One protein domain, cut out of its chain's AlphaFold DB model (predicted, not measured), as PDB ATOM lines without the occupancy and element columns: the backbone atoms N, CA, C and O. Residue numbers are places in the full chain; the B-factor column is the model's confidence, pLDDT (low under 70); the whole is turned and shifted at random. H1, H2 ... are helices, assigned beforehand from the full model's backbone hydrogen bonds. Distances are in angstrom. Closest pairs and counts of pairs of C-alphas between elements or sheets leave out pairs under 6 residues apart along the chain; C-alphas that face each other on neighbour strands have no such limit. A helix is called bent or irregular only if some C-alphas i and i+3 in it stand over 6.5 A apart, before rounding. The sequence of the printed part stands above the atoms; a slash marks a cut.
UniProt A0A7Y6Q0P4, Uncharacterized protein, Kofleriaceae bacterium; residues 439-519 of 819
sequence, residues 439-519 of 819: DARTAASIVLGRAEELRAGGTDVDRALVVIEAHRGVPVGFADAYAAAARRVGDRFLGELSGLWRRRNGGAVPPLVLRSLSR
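This is residues 439 to 519 of the 819 residues of an uncharacterized protein of Kofleriaceae bacterium (UniProt A0A7Y6Q0P4). Four helices pack on the two arms of a long, sharply bent one, H4: H3 and H5 on its first arm, H4a, with H1 crossing its second arm, H4b, and short H2 on residues 491 to 495 of H4b. H1 also packs on H3, which forms a hairpin with H4a. The printed part has 81 residues with five named helices, H1 to H5 in chain order, and no named strand: all helix. It is compact, with a radius of gyration of the C-alphas of 11.1 A and spans of 31 by 31 by 20 A.

H3, residues 461 to 470, touches H1, residues 439 to 449, at a shallow tilt of 25 degrees, opposite ways; their closest C-alphas, Ala 440 and Ile 468, are 5.6 A apart. H4, residues 478 to 505, is one helix by its hydrogen bonds but bent, with C-alphas 488 and 491 9.2 A apart; arms H4a, 478 to 488, and H4b, 491 to 505, stand at a steep tilt of 52 degrees. H4b touches H1 at a steep tilt of 49 degrees, closest at the C-alphas of Gly 449 and Gly 495, 4.7 A. With residues 491 to 495 alone it touches H2, residues 451 to 456; the closest C-alphas, Glu 452 and Asp 491, are 5.3 A apart. H4a touches H3, closest at the C-alphas of Leu 465 and Ala 479, 5.2 A. H5, residues 511 to 519, touches H4a, the same way at 24 degrees, closest at the C-alphas of Ala 485 and Ser 518, 4.4 A. Each O i to N i+4 pair is within hydrogen-bond range in H1, H2, H3, H4b and H5, and 6 of 7 in H4a.

H1 begins at C-alpha 439 (-0.383, 117.454, -129.171) and is 15.6 A long; H4b measures 20.4 A. H5 ends at C-alpha 519 (-0.775, 86.024, -130.845).

The C-alphas of Asp 439 and Arg 519, the two farthest apart, are 31.5 A apart. The printed part has no cut and no long link. Residues 505 to 506 are under 70 in pLDDT.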
ATOM      1  N   ASP A 439      -0.406 118.174-127.902       95.44
ATOM      2  CA  ASP A 439      -0.383 117.454-129.171       95.44
ATOM      3  C   ASP A 439      -0.100 115.961-128.924       95.44
ATOM      4  O   ASP A 439       1.028 115.463-129.038       95.44
ATOM      5  N   ALA A 440      -1.164 115.222-128.606       93.38
ATOM      6  CA  ALA A 440      -1.109 113.787-128.351       93.38
ATOM      7  C   ALA A 440      -0.521 112.973-129.516       93.38
ATOM      8  O   ALA A 440       0.079 111.923-129.286       93.38
ATOM      9  N   ARG A 441      -0.648 113.440-130.767       90.94
ATOM     10  CA  ARG A 441      -0.088 112.743-131.939       90.94
ATOM     11  C   ARG A 441       1.428 112.883-131.991       90.94
ATOM     12  O   ARG A 441       2.123 111.896-132.242       90.94
ATOM     13  N   THR A 442       1.938 114.082-131.720       94.94
ATOM     14  CA  THR A 442       3.379 114.324-131.597       94.94
ATOM     15  C   THR A 442       3.957 113.556-130.405       94.94
ATOM     16  O   THR A 442       4.978 112.887-130.566       94.94
ATOM     17  N   ALA A 443       3.271 113.546-129.254       96.31
ATOM     18  CA  ALA A 443       3.658 112.723-128.102       96.31
ATOM     19  C   ALA A 443       3.758 111.233-128.473       96.31
ATOM     20  O   ALA A 443       4.801 110.618-128.261       96.31
ATOM     21  N   ALA A 444       2.719 110.680-129.114       95.31
ATOM     22  CA  ALA A 444       2.713 109.300-129.600       95.31
ATOM     23  C   ALA A 444       3.885 109.021-130.547       95.31
ATOM     24  O   ALA A 444       4.525 107.982-130.453       95.31
ATOM     25  N   SER A 445       4.184 109.945-131.465       94.19
ATOM     26  CA  SER A 445       5.318 109.814-132.381       94.19
ATOM     27  C   SER A 445       6.648 109.639-131.665       94.19
ATOM     28  O   SER A 445       7.421 108.760-132.034       94.19
ATOM     29  N   ILE A 446       6.921 110.504-130.690       95.75
ATOM     30  CA  ILE A 446       8.209 110.535-130.003       95.75
ATOM     31  C   ILE A 446       8.327 109.336-129.068       95.75
ATOM     32  O   ILE A 446       9.338 108.644-129.105       95.75
ATOM     33  N   VAL A 447       7.281 109.055-128.282       96.44
ATOM     34  CA  VAL A 447       7.286 107.935-127.333       96.44
ATOM     35  C   VAL A 447       7.428 106.603-128.059       96.44
ATOM     36  O   VAL A 447       8.273 105.810-127.670       96.44
ATOM     37  N   LEU A 448       6.688 106.369-129.148       95.81
ATOM     38  CA  LEU A 448       6.810 105.123-129.914       95.81
ATOM     39  C   LEU A 448       8.164 105.006-130.623       95.81
ATOM     40  O   LEU A 448       8.727 103.919-130.677       95.81
ATOM     41  N   GLY A 449       8.699 106.114-131.147       94.75
ATOM     42  CA  GLY A 449      10.005 106.126-131.810       94.75
ATOM     43  C   GLY A 449      11.191 105.941-130.859       94.75
ATOM     44  O   GLY A 449      12.260 105.552-131.312       94.75
ATOM     45  N   ARG A 450      11.007 106.209-129.558       95.25
ATOM     46  CA  ARG A 450      12.050 106.119-128.521       95.25
ATOM     47  C   ARG A 450      11.683 105.174-127.373       95.25
ATOM     48  O   ARG A 450      12.257 105.287-126.296       95.25
ATOM     49  N   ALA A 451      10.721 104.271-127.560       95.69
ATOM     50  CA  ALA A 451      10.181 103.446-126.476       95.69
ATOM     51  C   ALA A 451      11.271 102.618-125.773       95.69
ATOM     52  O   ALA A 451      11.355 102.639-124.547       95.69
ATOM     53  N   GLU A 452      12.155 101.982-126.545       94.81
ATOM     54  CA  GLU A 452      13.287 101.208-126.023       94.81
ATOM     55  C   GLU A 452      14.238 102.080-125.181       94.81
ATOM     56  O   GLU A 452      14.535 101.747-124.035       94.81
ATOM     57  N   GLU A 453      14.650 103.241-125.706       93.81
ATOM     58  CA  GLU A 453      15.524 104.190-125.000       93.81
ATOM     59  C   GLU A 453      14.876 104.739-123.720       93.81
ATOM     60  O   GLU A 453      15.528 104.860-122.682       93.81
ATOM     61  N   LEU A 454      13.583 105.070-123.777       93.69
ATOM     62  CA  LEU A 454      12.814 105.583-122.644       93.69
ATOM     63  C   LEU A 454      12.689 104.535-121.537       93.69
ATOM     64  O   LEU A 454      12.912 104.860-120.367       93.69
ATOM     65  N   ARG A 455      12.365 103.287-121.902       94.31
ATOM     66  CA  ARG A 455      12.256 102.163-120.964       94.31
ATOM     67  C   ARG A 455      13.618 101.865-120.332       94.31
ATOM     68  O   ARG A 455      13.696 101.733-119.112       94.31
ATOM     69  N   ALA A 456      14.696 101.870-121.122       92.38
ATOM     70  CA  ALA A 456      16.070 101.728-120.627       92.38
ATOM     71  C   ALA A 456      16.481 102.870-119.677       92.38
ATOM     72  O   ALA A 456      17.186 102.639-118.697       92.38
ATOM     73  N   GLY A 457      15.989 104.090-119.914       89.94
ATOM     74  CA  GLY A 457      16.147 105.246-119.025       89.94
ATOM     75  C   GLY A 457      15.259 105.231-117.772       89.94
ATOM     76  O   GLY A 457      15.262 106.205-117.018       89.94
ATOM     77  N   GLY A 458      14.480 104.165-117.544       93.56
ATOM     78  CA  GLY A 458      13.591 104.006-116.389       93.56
ATOM     79  C   GLY A 458      12.245 104.725-116.508       93.56
ATOM     80  O   GLY A 458      11.555 104.900-115.505       93.56
ATOM     81  N   THR A 459      11.867 105.184-117.702       93.75
ATOM     82  CA  THR A 459      10.541 105.767-117.949       93.75
ATOM     83  C   THR A 459       9.505 104.656-118.095       93.75
ATOM     84  O   THR A 459       9.699 103.713-118.860       93.75
ATOM     85  N   ASP A 460       8.370 104.794-117.411       95.19
ATOM     86  CA  ASP A 460       7.216 103.907-117.577       95.19
ATOM     87  C   ASP A 460       6.490 104.216-118.901       95.19
ATOM     88  O   ASP A 460       5.596 105.065-118.974       95.19
ATOM     89  N   VAL A 461       6.935 103.559-119.977       96.31
ATOM     90  CA  VAL A 461       6.373 103.709-121.331       96.31
ATOM     91  C   VAL A 461       4.914 103.258-121.382       96.31
ATOM     92  O   VAL A 461       4.111 103.880-122.077       96.31
ATOM     93  N   ASP A 462       4.545 102.229-120.621       95.88
ATOM     94  CA  ASP A 462       3.187 101.690-120.624       95.88
ATOM     95  C   ASP A 462       2.218 102.740-120.042       95.88
ATOM     96  O   ASP A 462       1.213 103.086-120.671       95.88
ATOM     97  N   ARG A 463       2.583 103.378-118.919       96.12
ATOM     98  CA  ARG A 463       1.832 104.519-118.363       96.12
ATOM     99  C   ARG A 463       1.815 105.733-119.292       96.12
ATOM    100  O   ARG A 463       0.778 106.386-119.419       96.12
ATOM    101  N   ALA A 464       2.928 106.044-119.955       96.62
ATOM    102  CA  ALA A 464       2.981 107.128-120.936       96.62
ATOM    103  C   ALA A 464       1.982 106.903-122.087       96.62
ATOM    104  O   ALA A 464       1.269 107.833-122.476       96.62
ATOM    105  N   LEU A 465       1.875 105.671-122.596       97.06
ATOM    106  CA  LEU A 465       0.913 105.312-123.638       97.06
ATOM    107  C   LEU A 465      -0.537 105.396-123.149       97.06
ATOM    108  O   LEU A 465      -1.374 105.885-123.902       97.06
ATOM    109  N   VAL A 466      -0.831 105.029-121.895       96.06
ATOM    110  CA  VAL A 466      -2.166 105.228-121.290       96.06
ATOM    111  C   VAL A 466      -2.554 106.710-121.275       96.06
ATOM    112  O   VAL A 466      -3.685 107.062-121.612       96.06
ATOM    113  N   VAL A 467      -1.622 107.607-120.940       94.69
ATOM    114  CA  VAL A 467      -1.894 109.054-120.959       94.69
ATOM    115  C   VAL A 467      -2.108 109.563-122.387       94.69
ATOM    116  O   VAL A 467      -3.044 110.320-122.649       94.69
ATOM    117  N   ILE A 468      -1.278 109.128-123.336       95.94
ATOM    118  CA  ILE A 468      -1.425 109.484-124.755       95.94
ATOM    119  C   ILE A 468      -2.766 108.984-125.311       95.94
ATOM    120  O   ILE A 468      -3.422 109.695-126.076       95.94
ATOM    121  N   GLU A 469      -3.195 107.788-124.913       91.38
ATOM    122  CA  GLU A 469      -4.491 107.205-125.254       91.38
ATOM    123  C   GLU A 469      -5.655 108.027-124.682       91.38
ATOM    124  O   GLU A 469      -6.578 108.373-125.424       91.38
ATOM    125  N   ALA A 470      -5.578 108.443-123.412       89.75
ATOM    126  CA  ALA A 470      -6.576 109.309-122.777       89.75
ATOM    127  C   ALA A 470      -6.735 110.660-123.503       89.75
ATOM    128  O   ALA A 470      -7.843 111.189-123.614       89.75
ATOM    129  N   HIS A 471      -5.645 111.182-124.077       88.88
ATOM    130  CA  HIS A 471      -5.642 112.380-124.925       88.88
ATOM    131  C   HIS A 471      -5.846 112.088-126.424       88.88
ATOM    132  O   HIS A 471      -5.674 112.971-127.265       88.88
ATOM    133  N   ARG A 472      -6.263 110.866-126.783       87.31
ATOM    134  CA  ARG A 472      -6.599 110.425-128.153       87.31
ATOM    135  C   ARG A 472      -5.443 110.501-129.160       87.31
ATOM    136  O   ARG A 472      -5.693 110.513-130.369       87.31
ATOM    137  N   GLY A 473      -4.194 110.508-128.692       87.88
ATOM    138  CA  GLY A 473      -2.998 110.429-129.541       87.88
ATOM    139  C   GLY A 473      -2.855 109.078-130.238       87.88
ATOM    140  O   GLY A 473      -2.353 109.001-131.360       87.88
ATOM    141  N   VAL A 474      -3.388 108.033-129.605       88.50
ATOM    142  CA  VAL A 474      -3.549 106.675-130.137       88.50
ATOM    143  C   VAL A 474      -4.998 106.190-129.922       88.50
ATOM    144  O   VAL A 474      -5.760 106.862-129.218       88.50
ATOM    145  N   PRO A 475      -5.452 105.112-130.593       80.50
ATOM    146  CA  PRO A 475      -6.783 104.534-130.379       80.50
ATOM    147  C   PRO A 475      -6.947 103.919-128.980       80.50
ATOM    148  O   PRO A 475      -5.959 103.590-128.339       80.50
ATOM    149  N   VAL A 476      -8.192 103.725-128.537       79.50
ATOM    150  CA  VAL A 476      -8.493 103.071-127.249       79.50
ATOM    151  C   VAL A 476      -8.040 101.605-127.260       79.50
ATOM    152  O   VAL A 476      -8.165 100.924-128.277       79.50
ATOM    153  N   GLY A 477      -7.506 101.118-126.142       81.69
ATOM    154  CA  GLY A 477      -6.916  99.794-125.979       81.69
ATOM    155  C   GLY A 477      -5.556  99.633-126.661       81.69
ATOM    156  O   GLY A 477      -5.100  98.496-126.823       81.69
ATOM    157  N   PHE A 478      -4.932 100.730-127.105       88.94
ATOM    158  CA  PHE A 478      -3.623 100.707-127.751       88.94
ATOM    159  C   PHE A 478      -2.523 100.415-126.740       88.94
ATOM    160  O   PHE A 478      -1.660  99.603-127.053       88.94
ATOM    161  N   ALA A 479      -2.549 101.028-125.551       93.00
ATOM    162  CA  ALA A 479      -1.499 100.836-124.549       93.00
ATOM    163  C   ALA A 479      -1.360  99.354-124.155       93.00
ATOM    164  O   ALA A 479      -0.272  98.785-124.243       93.00
ATOM    165  N   ASP A 480      -2.481  98.693-123.854       91.00
ATOM    166  CA  ASP A 480      -2.510  97.265-123.515       91.00
ATOM    167  C   ASP A 480      -2.042  96.383-124.679       91.00
ATOM    168  O   ASP A 480      -1.270  95.436-124.497       91.00
ATOM    169  N   ALA A 481      -2.502  96.691-125.896       87.69
ATOM    170  CA  ALA A 481      -2.133  95.944-127.092       87.69
ATOM    171  C   ALA A 481      -0.645  96.114-127.436       87.69
ATOM    172  O   ALA A 481       0.005  95.144-127.823       87.69
ATOM    173  N   TYR A 482      -0.103  97.319-127.253       95.94
ATOM    174  CA  TYR A 482       1.312  97.622-127.422       95.94
ATOM    175  C   TYR A 482       2.149  96.849-126.413       95.94
ATOM    176  O   TYR A 482       3.058  96.140-126.824       95.94
ATOM    177  N   ALA A 483       1.805  96.889-125.123       95.56
ATOM    178  CA  ALA A 483       2.531  96.148-124.093       95.56
ATOM    179  C   ALA A 483       2.535  94.631-124.371       95.56
ATOM    180  O   ALA A 483       3.554  93.962-124.189       95.56
ATOM    181  N   ALA A 484       1.417  94.076-124.852       93.62
ATOM    182  CA  ALA A 484       1.338  92.675-125.263       93.62
ATOM    183  C   ALA A 484       2.213  92.360-126.485       93.62
ATOM    184  O   ALA A 484       2.924  91.355-126.482       93.62
ATOM    185  N   ALA A 485       2.193  93.217-127.506       94.00
ATOM    186  CA  ALA A 485       3.019  93.054-128.695       94.00
ATOM    187  C   ALA A 485       4.514  93.244-128.389       94.00
ATOM    188  O   ALA A 485       5.342  92.486-128.887       94.00
ATOM    189  N   ALA A 486       4.869  94.194-127.520       95.69
ATOM    190  CA  ALA A 486       6.246  94.536-127.173       95.69
ATOM    191  C   ALA A 486       6.952  93.355-126.506       95.69
ATOM    192  O   ALA A 486       8.100  93.060-126.823       95.69
ATOM    193  N   ARG A 487       6.236  92.591-125.668       95.00
ATOM    194  CA  ARG A 487       6.746  91.334-125.097       95.00
ATOM    195  C   ARG A 487       7.081  90.274-126.152       95.00
ATOM    196  O   ARG A 487       7.887  89.393-125.874       95.00
ATOM    197  N   ARG A 488       6.459  90.331-127.335       94.81
ATOM    198  CA  ARG A 488       6.626  89.338-128.408       94.81
ATOM    199  C   ARG A 488       7.677  89.736-129.443       94.81
ATOM    200  O   ARG A 488       8.417  88.856-129.882       94.81
ATOM    201  N   VAL A 489       7.690  91.005-129.862       95.31
ATOM    202  CA  VAL A 489       8.527  91.506-130.975       95.31
ATOM    203  C   VAL A 489       9.501  92.625-130.578       95.31
ATOM    204  O   VAL A 489      10.343  93.007-131.382       95.31
ATOM    205  N   GLY A 490       9.426  93.128-129.344       96.12
ATOM    206  CA  GLY A 490      10.277  94.205-128.831       96.12
ATOM    207  C   GLY A 490       9.794  95.618-129.181       96.12
ATOM    208  O   GLY A 490       9.100  95.841-130.175       96.12
ATOM    209  N   ASP A 491      10.192  96.596-128.359       95.94
ATOM    210  CA  ASP A 491       9.819  98.012-128.518       95.94
ATOM    211  C   ASP A 491      10.358  98.605-129.834       95.94
ATOM    212  O   ASP A 491       9.651  99.357-130.509       95.94
ATOM    213  N   ARG A 492      11.575  98.216-130.248       95.75
ATOM    214  CA  ARG A 492      12.201  98.663-131.503       95.75
ATOM    215  C   ARG A 492      11.369  98.309-132.733       95.75
ATOM    216  O   ARG A 492      11.066  99.186-133.541       95.75
ATOM    217  N   PHE A 493      10.952  97.046-132.841       96.56
ATOM    218  CA  PHE A 493      10.106  96.574-133.937       96.56
ATOM    219  C   PHE A 493       8.807  97.386-134.006       96.56
ATOM    220  O   PHE A 493       8.395  97.836-135.074       96.56
ATOM    221  N   LEU A 494       8.161  97.615-132.858       96.12
ATOM    222  CA  LEU A 494       6.902  98.359-132.801       96.12
ATOM    223  C   LEU A 494       7.065  99.852-133.092       96.12
ATOM    224  O   LEU A 494       6.157 100.457-133.668       96.12
ATOM    225  N   GLY A 495       8.196 100.449-132.716       94.00
ATOM    226  CA  GLY A 495       8.549 101.818-133.083       94.00
ATOM    227  C   GLY A 495       8.704 101.975-134.597       94.00
ATOM    228  O   GLY A 495       8.074 102.851-135.200       94.00
ATOM    229  N   GLU A 496       9.456 101.072-135.231       95.19
ATOM    230  CA  GLU A 496       9.633 101.019-136.688       95.19
ATOM    231  C   GLU A 496       8.298 100.775-137.418       95.19
ATOM    232  O   GLU A 496       7.951 101.526-138.338       95.19
ATOM    233  N   LEU A 497       7.499  99.802-136.954       93.56
ATOM    234  CA  LEU A 497       6.150  99.526-137.462       93.56
ATOM    235  C   LEU A 497       5.252 100.758-137.362       93.56
ATOM    236  O   LEU A 497       4.579 101.113-138.328       93.56
ATOM    237  N   SER A 498       5.257 101.442-136.217       90.75
ATOM    238  CA  SER A 498       4.445 102.642-136.001       90.75
ATOM    239  C   SER A 498       4.830 103.775-136.948       90.75
ATOM    240  O   SER A 498       3.955 104.466-137.479       90.75
ATOM    241  N   GLY A 499       6.129 103.943-137.203       87.94
ATOM    242  CA  GLY A 499       6.643 104.902-138.176       87.94
ATOM    243  C   GLY A 499       6.218 104.576-139.611       87.94
ATOM    244  O   GLY A 499       5.708 105.455-140.312       87.94
ATOM    245  N   LEU A 500       6.392 103.323-140.044       88.56
ATOM    246  CA  LEU A 500       5.985 102.859-141.377       88.56
ATOM    247  C   LEU A 500       4.471 102.970-141.578       88.56
ATOM    248  O   LEU A 500       4.019 103.538-142.575       88.56
ATOM    249  N   TRP A 501       3.689 102.506-140.602       85.19
ATOM    250  CA  TRP A 501       2.231 102.557-140.637       85.19
ATOM    251  C   TRP A 501       1.724 103.986-140.781       85.19
ATOM    252  O   TRP A 501       0.860 104.256-141.615       85.19
ATOM    253  N   ARG A 502       2.282 104.929-140.015       81.69
ATOM    254  CA  ARG A 502       1.871 106.332-140.097       81.69
ATOM    255  C   ARG A 502       2.208 106.958-141.444       81.69
ATOM    256  O   ARG A 502       1.384 107.698-141.972       81.69
ATOM    257  N   ARG A 503       3.376 106.652-142.023       81.44
ATOM    258  CA  ARG A 503       3.731 107.121-143.375       81.44
ATOM    259  C   ARG A 503       2.771 106.584-144.436       81.44
ATOM    260  O   ARG A 503       2.405 107.326-145.340       81.44
ATOM    261  N   ARG A 504       2.352 105.320-144.312       76.81
ATOM    262  CA  ARG A 504       1.468 104.651-145.279       76.81
ATOM    263  C   ARG A 504      -0.003 105.056-145.133       76.81
ATOM    264  O   ARG A 504      -0.669 105.280-146.138       76.81
ATOM    265  N   ASN A 505      -0.493 105.159-143.897       69.25
ATOM    266  CA  ASN A 505      -1.926 105.249-143.584       69.25
ATOM    267  C   ASN A 505      -2.338 106.563-142.890       69.25
ATOM    268  O   ASN A 505      -3.519 106.788-142.655       69.25
ATOM    269  N   GLY A 506      -1.396 107.437-142.521       69.00
ATOM    270  CA  GLY A 506      -1.683 108.732-141.881       69.00
ATOM    271  C   GLY A 506      -2.110 108.668-140.405       69.00
ATOM    272  O   GLY A 506      -2.404 109.706-139.815       69.00
ATOM    273  N   GLY A 507      -2.125 107.478-139.792       74.56
ATOM    274  CA  GLY A 507      -2.602 107.242-138.422       74.56
ATOM    275  C   GLY A 507      -1.649 106.415-137.553       74.56
ATOM    276  O   GLY A 507      -0.565 106.025-137.983       74.56
ATOM    277  N   ALA A 508      -2.043 106.166-136.303       81.56
ATOM    278  CA  ALA A 508      -1.363 105.203-135.433       81.56
ATOM    279  C   ALA A 508      -1.734 103.762-135.826       81.56
ATOM    280  O   ALA A 508      -2.771 103.541-136.449       81.56
ATOM    281  N   VAL A 509      -0.904 102.794-135.435       83.12
ATOM    282  CA  VAL A 509      -1.189 101.367-135.644       83.12
ATOM    283  C   VAL A 509      -2.469 100.996-134.878       83.12
ATOM    284  O   VAL A 509      -2.569 101.303-133.689       83.12
ATOM    285  N   PRO A 510      -3.472 100.363-135.508       77.56
ATOM    286  CA  PRO A 510      -4.664  99.931-134.791       77.56
ATOM    287  C   PRO A 510      -4.333  98.879-133.712       77.56
ATOM    288  O   PRO A 510      -3.526  97.982-133.966       77.56
ATOM    289  N   PRO A 511      -4.990  98.903-132.535       80.75
ATOM    290  CA  PRO A 511      -4.767  97.921-131.470       80.75
ATOM    291  C   PRO A 511      -4.931  96.470-131.927       80.75
ATOM    292  O   PRO A 511      -4.245  95.586-131.428       80.75
ATOM    293  N   LEU A 512      -5.814  96.214-132.895       73.12
ATOM    294  CA  LEU A 512      -6.020  94.874-133.439       73.12
ATOM    295  C   LEU A 512      -4.762  94.320-134.126       73.12
ATOM    296  O   LEU A 512      -4.455  93.144-133.967       73.12
ATOM    297  N   VAL A 513      -4.009  95.177-134.820       80.88
ATOM    298  CA  VAL A 513      -2.737  94.831-135.478       80.88
ATOM    299  C   VAL A 513      -1.682  94.449-134.438       80.88
ATOM    300  O   VAL A 513      -0.940  93.486-134.601       80.88
ATOM    301  N   LEU A 514      -1.645  95.173-133.320       87.00
ATOM    302  CA  LEU A 514      -0.745  94.870-132.207       87.00
ATOM    303  C   LEU A 514      -1.151  93.569-131.495       87.00
ATOM    304  O   LEU A 514      -0.309  92.729-131.181       87.00
ATOM    305  N   ARG A 515      -2.455  93.345-131.297       84.31
ATOM    306  CA  ARG A 515      -2.960  92.095-130.713       84.31
ATOM    307  C   ARG A 515      -2.674  90.893-131.610       84.31
ATOM    308  O   ARG A 515      -2.303  89.851-131.075       84.31
ATOM    309  N   SER A 516      -2.800  91.022-132.932       81.88
ATOM    310  CA  SER A 516      -2.468  89.924-133.844       81.88
ATOM    311  C   SER A 516      -0.981  89.575-133.760       81.88
ATOM    312  O   SER A 516      -0.655  88.402-133.596       81.88
ATOM    313  N   LEU A 517      -0.086  90.569-133.713       86.75
ATOM    314  CA  LEU A 517       1.345  90.342-133.467       86.75
ATOM    315  C   LEU A 517       1.602  89.576-132.169       86.75
ATOM    316  O   LEU A 517       2.389  88.635-132.168       86.75
ATOM    317  N   SER A 518       0.915  89.935-131.081       88.12
ATOM    318  CA  SER A 518       1.086  89.261-129.788       88.12
ATOM    319  C   SER A 518       0.643  87.789-129.783       88.12
ATOM    320  O   SER A 518       1.074  87.033-128.917       88.12
ATOM    321  N   ARG A 519      -0.207  87.380-130.739       85.69
ATOM    322  CA  ARG A 519      -0.775  86.024-130.845       85.69
ATOM    323  C   ARG A 519      -0.102  85.151-131.904       85.69
ATOM    324  O   ARG A 519      -0.372  83.957-131.947       85.69
TER     325      ARG A 519